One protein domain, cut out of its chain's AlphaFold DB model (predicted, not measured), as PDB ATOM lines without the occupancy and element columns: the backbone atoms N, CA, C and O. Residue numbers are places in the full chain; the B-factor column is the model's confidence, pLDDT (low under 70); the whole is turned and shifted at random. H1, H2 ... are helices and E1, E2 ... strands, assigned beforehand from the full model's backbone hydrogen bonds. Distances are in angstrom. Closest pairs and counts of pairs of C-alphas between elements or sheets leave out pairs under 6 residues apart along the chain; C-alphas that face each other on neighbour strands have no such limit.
ATOM      1  N   PHE A  92      95.773  48.491  -9.168       84.25
ATOM      2  CA  PHE A  92      95.339  48.011 -10.487       84.25
ATOM      3  C   PHE A  92      93.858  48.250 -10.795       84.25
ATOM      4  O   PHE A  92      93.416  47.872 -11.874       84.25
ATOM      5  N   LYS A  93      93.129  48.956  -9.916       76.94
ATOM      6  CA  LYS A  93      91.706  49.317 -10.030       76.94
ATOM      7  C   LYS A  93      91.277  49.611 -11.461       76.94
ATOM      8  O   LYS A  93      91.502  50.698 -12.004       76.94
ATOM      9  N   THR A  94      90.620  48.620 -12.047       65.56
ATOM     10  CA  THR A  94      90.023  48.694 -13.371       65.56
ATOM     11  C   THR A  94      88.735  49.501 -13.290       65.56
ATOM     12  O   THR A  94      87.885  49.274 -12.432       65.56
ATOM     13  N   SER A  95      88.551  50.452 -14.206       58.09
ATOM     14  CA  SER A  95      87.236  51.075 -14.366       58.09
ATOM     15  C   SER A  95      86.240  50.011 -14.838       58.09
ATOM     16  O   SER A  95      86.552  49.299 -15.794       58.09
ATOM     17  N   HIS A  96      85.024  49.967 -14.282       55.69
ATOM     18  CA  HIS A  96      83.960  49.011 -14.662       55.69
ATOM     19  C   HIS A  96      83.553  49.029 -16.162       55.69
ATOM     20  O   HIS A  96      82.667  48.292 -16.584       55.69
ATOM     21  N   LEU A  97      84.180  49.885 -16.974       55.78
ATOM     22  CA  LEU A  97      84.025  50.006 -18.422       55.78
ATOM     23  C   LEU A  97      84.874  48.993 -19.220       55.78
ATOM     24  O   LEU A  97      84.657  48.839 -20.424       55.78
ATOM     25  N   ILE A  98      85.839  48.304 -18.594       62.00
ATOM     26  CA  ILE A  98      86.666  47.281 -19.256       62.00
ATOM     27  C   ILE A  98      85.925  45.935 -19.218       62.00
ATOM     28  O   ILE A  98      86.105  45.125 -18.319       62.00
ATOM     29  N   THR A  99      85.069  45.705 -20.212       58.84
ATOM     30  CA  THR A  99      84.172  44.534 -20.299       58.84
ATOM     31  C   THR A  99      84.745  43.328 -21.055       58.84
ATOM     32  O   THR A  99      84.038  42.349 -21.276       58.84
ATOM     33  N   SER A 100      86.006  43.390 -21.490       73.19
ATOM     34  CA  SER A 100      86.654  42.364 -22.321       73.19
ATOM     35  C   SER A 100      88.051  42.035 -21.802       73.19
ATOM     36  O   SER A 100      88.873  42.951 -21.695       73.19
ATOM     37  N   ASN A 101      88.329  40.749 -21.566       71.94
ATOM     38  CA  ASN A 101      89.578  40.255 -20.972       71.94
ATOM     39  C   ASN A 101      90.832  40.799 -21.680       71.94
ATOM     40  O   ASN A 101      91.676  41.392 -21.023       71.94
ATOM     41  N   ASP A 102      90.902  40.752 -23.013       75.50
ATOM     42  CA  ASP A 102      92.073  41.216 -23.782       75.50
ATOM     43  C   ASP A 102      92.453  42.688 -23.501       75.50
ATOM     44  O   ASP A 102      93.629  43.065 -23.480       75.50
ATOM     45  N   ARG A 103      91.451  43.549 -23.255       78.44
ATOM     46  CA  ARG A 103      91.674  44.958 -22.871       78.44
ATOM     47  C   ARG A 103      92.131  45.088 -21.423       78.44
ATOM     48  O   ARG A 103      92.886  46.006 -21.120       78.44
ATOM     49  N   HIS A 104      91.686  44.188 -20.551       78.69
ATOM     50  CA  HIS A 104      92.119  44.118 -19.161       78.69
ATOM     51  C   HIS A 104      93.589  43.695 -19.065       78.69
ATOM     52  O   HIS A 104      94.386  44.400 -18.446       78.69
ATOM     53  N   GLN A 105      93.973  42.644 -19.793       80.12
ATOM     54  CA  GLN A 105      95.359  42.199 -19.921       80.12
ATOM     55  C   GLN A 105      96.265  43.325 -20.438       80.12
ATOM     56  O   GLN A 105      97.315  43.615 -19.863       80.12
ATOM     57  N   SER A 106      95.826  44.007 -21.503       84.06
ATOM     58  CA  SER A 106      96.549  45.143 -22.092       84.06
ATOM     59  C   SER A 106      96.731  46.295 -21.095       84.06
ATOM     60  O   SER A 106      97.806  46.890 -21.032       84.06
ATOM     61  N   PHE A 107      95.707  46.583 -20.283       86.31
ATOM     62  CA  PHE A 107      95.753  47.609 -19.240       86.31
ATOM     63  C   PHE A 107      96.712  47.246 -18.096       86.31
ATOM     64  O   PHE A 107      97.541  48.079 -17.729       86.31
ATOM     65  N   ILE A 108      96.657  46.011 -17.575       85.81
ATOM     66  CA  ILE A 108      97.607  45.518 -16.560       85.81
ATOM     67  C   ILE A 108      99.039  45.646 -17.087       85.81
ATOM     68  O   ILE A 108      99.884  46.251 -16.426       85.81
ATOM     69  N   LYS A 109      99.291  45.136 -18.301       85.69
ATOM     70  CA  LYS A 109     100.604  45.183 -18.947       85.69
ATOM     71  C   LYS A 109     101.123  46.617 -19.052       85.69
ATOM     72  O   LYS A 109     102.194  46.907 -18.532       85.69
ATOM     73  N   GLN A 110     100.340  47.527 -19.633       88.00
ATOM     74  CA  GLN A 110     100.727  48.932 -19.791       88.00
ATOM     75  C   GLN A 110     101.001  49.619 -18.441       88.00
ATOM     76  O   GLN A 110     101.950  50.398 -18.322       88.00
ATOM     77  N   LYS A 111     100.202  49.324 -17.409       89.38
ATOM     78  CA  LYS A 111     100.359  49.919 -16.075       89.38
ATOM     79  C   LYS A 111     101.604  49.414 -15.346       89.38
ATOM     80  O   LYS A 111     102.288  50.205 -14.696       89.38
ATOM     81  N   LEU A 112     101.936  48.132 -15.496       88.69
ATOM     82  CA  LEU A 112     103.202  47.573 -15.023       88.69
ATOM     83  C   LEU A 112     104.390  48.186 -15.774       88.69
ATOM     84  O   LEU A 112     105.310  48.670 -15.124       88.69
ATOM     85  N   THR A 113     104.352  48.253 -17.112       88.81
ATOM     86  CA  THR A 113     105.419  48.866 -17.929       88.81
ATOM     87  C   THR A 113     105.709  50.301 -17.487       88.81
ATOM     88  O   THR A 113     106.866  50.656 -17.268       88.81
ATOM     89  N   GLN A 114     104.663  51.107 -17.274       90.44
ATOM     90  CA  GLN A 114     104.815  52.466 -16.751       90.44
ATOM     91  C   GLN A 114     105.439  52.470 -15.348       90.44
ATOM     92  O   GLN A 114     106.356  53.241 -15.096       90.44
ATOM     93  N   THR A 115     105.003  51.574 -14.458       90.81
ATOM     94  CA  THR A 115     105.543  51.471 -13.092       90.81
ATOM     95  C   THR A 115     107.041  51.142 -13.083       90.81
ATOM     96  O   THR A 115     107.792  51.741 -12.318       90.81
ATOM     97  N   TYR A 116     107.508  50.257 -13.970       88.62
ATOM     98  CA  TYR A 116     108.940  49.973 -14.122       88.62
ATOM     99  C   TYR A 116     109.732  51.151 -14.695       88.62
ATOM    100  O   TYR A 116     110.850  51.399 -14.258       88.62
ATOM    101  N   ILE A 117     109.172  51.888 -15.657       89.44
ATOM    102  CA  ILE A 117     109.790  53.113 -16.192       89.44
ATOM    103  C   ILE A 117     109.933  54.172 -15.088       89.44
ATOM    104  O   ILE A 117     110.969  54.830 -14.976       89.44
ATOM    105  N   ASP A 118     108.913  54.305 -14.247       91.25
ATOM    106  CA  ASP A 118     108.870  55.263 -13.146       91.25
ATOM    107  C   ASP A 118     109.893  54.898 -12.055       91.25
ATOM    108  O   ASP A 118     110.698  55.739 -11.648       91.25
ATOM    109  N   ALA A 119     109.966  53.621 -11.671       90.06
ATOM    110  CA  ALA A 119     110.988  53.126 -10.753       90.06
ATOM    111  C   ALA A 119     112.408  53.230 -11.348       90.06
ATOM    112  O   ALA A 119     113.248  53.947 -10.812       90.06
ATOM    113  N   GLY A 120     112.682  52.565 -12.472       86.25
ATOM    114  CA  GLY A 120     114.045  52.381 -12.988       86.25
ATOM    115  C   GLY A 120     114.638  53.572 -13.752       86.25
ATOM    116  O   GLY A 120     115.857  53.668 -13.863       86.25
ATOM    117  N   ILE A 121     113.824  54.500 -14.282       87.62
ATOM    118  CA  ILE A 121     114.329  55.701 -14.986       87.62
ATOM    119  C   ILE A 121     114.171  56.958 -14.131       87.62
ATOM    120  O   ILE A 121     115.119  57.744 -14.036       87.62
ATOM    121  N   ARG A 122     112.993  57.166 -13.514       87.19
ATOM    122  CA  ARG A 122     112.733  58.347 -12.668       87.19
ATOM    123  C   ARG A 122     113.269  58.193 -11.236       87.19
ATOM    124  O   ARG A 122     113.380  59.201 -10.542       87.19
ATOM    125  N   ASN A 123     113.669  56.981 -10.822       86.31
ATOM    126  CA  ASN A 123     114.067  56.642  -9.448       86.31
ATOM    127  C   ASN A 123     112.953  56.954  -8.428       86.31
ATOM    128  O   ASN A 123     113.206  57.384  -7.298       86.31
ATOM    129  N   GLU A 124     111.696  56.791  -8.855       91.12
ATOM    130  CA  GLU A 124     110.520  56.987  -8.013       91.12
ATOM    131  C   GLU A 124     110.295  55.750  -7.140       91.12
ATOM    132  O   GLU A 124     110.303  54.615  -7.612       91.12
ATOM    133  N   LYS A 125     110.081  55.962  -5.839       91.62
ATOM    134  CA  LYS A 125     109.793  54.867  -4.909       91.62
ATOM    135  C   LYS A 125     108.317  54.516  -4.995       91.62
ATOM    136  O   LYS A 125     107.479  55.370  -4.714       91.62
ATOM    137  N   ILE A 126     107.999  53.281  -5.372       92.44
ATOM    138  CA  ILE A 126     106.629  52.864  -5.695       92.44
ATOM    139  C   ILE A 126     106.208  51.682  -4.820       92.44
ATOM    140  O   ILE A 126     106.999  50.787  -4.537       92.44
ATOM    141  N   ILE A 127     104.943  51.682  -4.400       93.25
ATOM    142  CA  ILE A 127     104.268  50.554  -3.754       93.25
ATOM    143  C   ILE A 127     103.172  50.074  -4.698       93.25
ATOM    144  O   ILE A 127     102.235  50.818  -4.992       93.25
ATOM    145  N   LEU A 128     103.270  48.819  -5.132       91.25
ATOM    146  CA  LEU A 128     102.168  48.125  -5.788       91.25
ATOM    147  C   LEU A 128     101.168  47.664  -4.723       91.25
ATOM    148  O   LEU A 128     101.486  46.818  -3.889       91.25
ATOM    149  N   LEU A 129      99.963  48.226  -4.750       91.44
ATOM    150  CA  LEU A 129      98.823  47.742  -3.983       91.44
ATOM    151  C   LEU A 129      97.996  46.823  -4.876       91.44
ATOM    152  O   LEU A 129      97.555  47.246  -5.938       91.44
ATOM    153  N   ILE A 130      97.768  45.599  -4.411       88.81
ATOM    154  CA  ILE A 130      96.875  44.630  -5.047       88.81
ATOM    155  C   ILE A 130      95.709  44.405  -4.085       88.81
ATOM    156  O   ILE A 130      95.931  44.057  -2.923       88.81
ATOM    157  N   THR A 131      94.482  44.650  -4.537       87.62
ATOM    158  CA  THR A 131      93.262  44.374  -3.758       87.62
ATOM    159  C   THR A 131      92.724  42.969  -4.035       87.62
ATOM    160  O   THR A 131      93.127  42.320  -4.996       87.62
ATOM    161  N   GLU A 132      91.783  42.494  -3.214       83.88
ATOM    162  CA  GLU A 132      91.078  41.221  -3.443       83.88
ATOM    163  C   GLU A 132      90.364  41.198  -4.808       83.88
ATOM    164  O   GLU A 132      90.539  40.252  -5.568       83.88
ATOM    165  N   GLU A 133      89.673  42.289  -5.168       82.00
ATOM    166  CA  GLU A 133      89.037  42.483  -6.484       82.00
ATOM    167  C   GLU A 133      90.043  42.344  -7.643       82.00
ATOM    168  O   GLU A 133      89.750  41.749  -8.675       82.00
ATOM    169  N   GLU A 134      91.251  42.890  -7.478       80.69
ATOM    170  CA  GLU A 134      92.314  42.819  -8.485       80.69
ATOM    171  C   GLU A 134      92.943  41.412  -8.551       80.69
ATOM    172  O   GLU A 134      93.381  40.978  -9.619       80.69
ATOM    173  N   PHE A 135      92.953  40.680  -7.431       79.12
ATOM    174  CA  PHE A 135      93.504  39.329  -7.307       79.12
ATOM    175  C   PHE A 135      92.646  38.251  -7.992       79.12
ATOM    176  O   PHE A 135      93.170  37.196  -8.344       79.12
ATOM    177  N   GLU A 136      91.360  38.502  -8.272       76.44
ATOM    178  CA  GLU A 136      90.529  37.581  -9.071       76.44
ATOM    179  C   GLU A 136      91.075  37.374 -10.503       76.44
ATOM    180  O   GLU A 136      90.784  36.372 -11.165       76.44
ATOM    181  N   HIS A 137      91.910  38.297 -10.996       78.56
ATOM    182  CA  HIS A 137      92.487  38.249 -12.334       78.56
ATOM    183  C   HIS A 137      93.817  37.475 -12.370       78.56
ATOM    184  O   HIS A 137      94.887  38.017 -12.093       78.56
ATOM    185  N   ILE A 138      93.763  36.216 -12.826       80.00
ATOM    186  CA  ILE A 138      94.924  35.307 -12.976       80.00
ATOM    187  C   ILE A 138      96.107  35.960 -13.721       80.00
ATOM    188  O   ILE A 138      97.262  35.735 -13.367       80.00
ATOM    189  N   GLU A 139      95.837  36.796 -14.726       79.56
ATOM    190  CA  GLU A 139      96.857  37.537 -15.486       79.56
ATOM    191  C   GLU A 139      97.722  38.437 -14.589       79.56
ATOM    192  O   GLU A 139      98.943  38.473 -14.745       79.56
ATOM    193  N   LEU A 140      97.109  39.123 -13.615       81.56
ATOM    194  CA  LEU A 140      97.831  39.949 -12.651       81.56
ATOM    195  C   LEU A 140      98.705  39.076 -11.745       81.56
ATOM    196  O   LEU A 140      99.867  39.408 -11.536       81.56
ATOM    197  N   ILE A 141      98.188  37.935 -11.273       83.50
ATOM    198  CA  ILE A 141      98.952  36.987 -10.444       83.50
ATOM    199  C   ILE A 141     100.193  36.481 -11.191       83.50
ATOM    200  O   ILE A 141     101.274  36.441 -10.604       83.50
ATOM    201  N   ILE A 142     100.071  36.134 -12.478       84.19
ATOM    202  CA  ILE A 142     101.208  35.697 -13.308       84.19
ATOM    203  C   ILE A 142     102.255  36.814 -13.399       84.19
ATOM    204  O   ILE A 142     103.427  36.586 -13.109       84.19
ATOM    205  N   HIS A 143     101.844  38.039 -13.738       83.06
ATOM    206  CA  HIS A 143     102.775  39.162 -13.847       83.06
ATOM    207  C   HIS A 143     103.447  39.530 -12.513       83.06
ATOM    208  O   HIS A 143     104.641  39.827 -12.497       83.06
ATOM    209  N   VAL A 144     102.715  39.471 -11.398       84.19
ATOM    210  CA  VAL A 144     103.249  39.714 -10.048       84.19
ATOM    211  C   VAL A 144     104.204  38.597  -9.626       84.19
ATOM    212  O   VAL A 144     105.267  38.881  -9.085       84.19
ATOM    213  N   THR A 145     103.897  37.336  -9.936       84.94
ATOM    214  CA  THR A 145     104.802  36.202  -9.680       84.94
ATOM    215  C   THR A 145     106.105  36.358 -10.468       84.94
ATOM    216  O   THR A 145     107.188  36.181  -9.914       84.94
ATOM    217  N   ASN A 146     106.020  36.775 -11.733       82.56
ATOM    218  CA  ASN A 146     107.199  37.040 -12.552       82.56
ATOM    219  C   ASN A 146     108.011  38.242 -12.033       82.56
ATOM    220  O   ASN A 146     109.235  38.208 -12.127       82.56
ATOM    221  N   LEU A 147     107.366  39.274 -11.464       80.81
ATOM    222  CA  LEU A 147     108.032  40.388 -10.763       80.81
ATOM    223  C   LEU A 147     108.846  39.874  -9.567       80.81
ATOM    224  O   LEU A 147     110.019  40.209  -9.455       80.81
ATOM    225  N   LEU A 148     108.251  39.029  -8.719       80.31
ATOM    226  CA  LEU A 148     108.916  38.474  -7.533       80.31
ATOM    227  C   LEU A 148     110.104  37.558  -7.875       80.31
ATOM    228  O   LEU A 148     111.049  37.475  -7.099       80.31
ATOM    229  N   ASN A 149     110.058  36.878  -9.024       75.81
ATOM    230  CA  ASN A 149     111.121  35.973  -9.472       75.81
ATOM    231  C   ASN A 149     112.168  36.646 -10.381       75.81
ATOM    232  O   ASN A 149     113.142  35.998 -10.746       75.81
ATOM    233  N   THR A 150     111.967  37.900 -10.802       66.62
ATOM    234  CA  THR A 150     112.857  38.698 -11.683       66.62
ATOM    235  C   THR A 150     113.139  38.126 -13.095       66.62
ATOM    236  O   THR A 150     113.667  38.837 -13.953       66.62
ATOM    237  N   GLU A 151     112.772  36.875 -13.387       59.06
ATOM    238  CA  GLU A 151     113.270  36.096 -14.537       59.06
ATOM    239  C   GLU A 151     112.681  36.467 -15.919       59.06
ATOM    240  O   GLU A 151     113.343  36.241 -16.931       59.06
ATOM    241  N   GLU A 152     111.479  37.059 -16.011       62.62
ATOM    242  CA  GLU A 152     110.750  37.200 -17.297       62.62
ATOM    243  C   GLU A 152     110.281  38.628 -17.664       62.62
ATOM    244  O   GLU A 152     109.352  38.810 -18.461       62.62
ATOM    245  N   MET A 153     110.928  39.678 -17.140       67.75
ATOM    246  CA  MET A 153     110.514  41.072 -17.410       67.75
ATOM    247  C   MET A 153     110.580  41.503 -18.879       67.75
ATOM    248  O   MET A 153     109.831  42.387 -19.291       67.75
ATOM    249  N   SER A 154     111.408  40.859 -19.700       66.62
ATOM    250  CA  SER A 154     111.494  41.131 -21.142       66.62
ATOM    251  C   SER A 154     110.174  40.894 -21.891       66.62
ATOM    252  O   SER A 154     109.938  41.527 -22.915       66.62
ATOM    253  N   SER A 155     109.278  40.046 -21.374       73.31
ATOM    254  CA  SER A 155     107.945  39.813 -21.955       73.31
ATOM    255  C   SER A 155     106.986  41.007 -21.801       73.31
ATOM    256  O   SER A 155     106.006  41.135 -22.550       73.31
ATOM    257  N   LEU A 156     107.258  41.894 -20.839       80.94
ATOM    258  CA  LEU A 156     106.427  43.047 -20.508       80.94
ATOM    259  C   LEU A 156     106.639  44.221 -21.481       80.94
ATOM    260  O   LEU A 156     105.694  44.946 -21.784       80.94
ATOM    261  N   PHE A 157     107.846  44.372 -22.016       84.62
ATOM    262  CA  PHE A 157     108.208  45.464 -22.917       84.62
ATOM    263  C   PHE A 157     108.116  45.026 -24.382       84.62
ATOM    264  O   PHE A 157     108.448  43.898 -24.742       84.62
TER     265      PHE A 157
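What this domain is: This is residues 92 to 157 of the 191 residues of the protein "Hypothetical protein" of Rotaria sp. Silwood2 (UniProt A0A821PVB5). One long helix, H1, makes the length of a small three-sided frame: the chain turns back past its far end as the strand E1, passes through the short helix H2, and runs out again as the helix H3, side by side with H1. Seen along their length, H1, E1 and H3 stand as a triangle with few contacts between them, and the stretch before H1 loops round the end where that helix begins. The printed part has 66 residues, with three named helices and one named strand in the order H1, E1, H2, H3; E1 pairs with no named strand, and the class is mostly helix. The whole is compact, with a radius of gyration of the C-alphas of 12.1 A, and only just elongated, spanning 33 by 22 by 21 A.

How they stand to each other: Start at H1, residues 101 to 120, and look across to H3, residues 138 to 149: the two are close but not clearly touching, and the closest C-alphas are those of Gln 105 and Glu 139, 6.6 A apart. They run the same way at a shallow tilt of 25 degrees. Next look at E1, residues 126 to 129, where the C-alpha of Ile 126 is 6.7 A from that of Ala 119, the closest C-alphas of E1 and H1. H2, residues 132 to 135, is close to H3 but not clearly touching it; their closest C-alphas, those of Phe 135 and Ile 141, are 6.7 A apart. H1 and H2 are apart, and so are E1 and H3, and E1 and H2. In H1 and H3 every O i to N i+4 pair is within hydrogen-bond range; H2 is too short for such a pair, but its one O i to N i+3 pair is within range.

Where its parts are: Find C-alpha 101 at (89.578, 40.255, -20.972); from there H1 runs 28.5 A to C-alpha 120 at (114.045, 52.381, -12.988). E1 then goes from Ile 126 to Leu 129, 9.5 A, and H2 from Glu 132 to Phe 135. H3 begins at Ile 138 and covers 16.6 A, ending with C-alpha 149 at (111.121, 35.973, -9.472).

The domain as a whole: The two C-alphas farthest apart are those of Thr 99 and Asn 123, at 34.0 A, while the first and last printed C-alphas, of Phe 92 and Phe 157, are 18.1 A apart. The printed part has no cut, and the links H1 to E1, E1 to H2 and H2 to H3 are tight. The mean pLDDT of the printed part is 80.5; look for the model's low confidence, under 70, at residues 94 to 99 and 150 to 154.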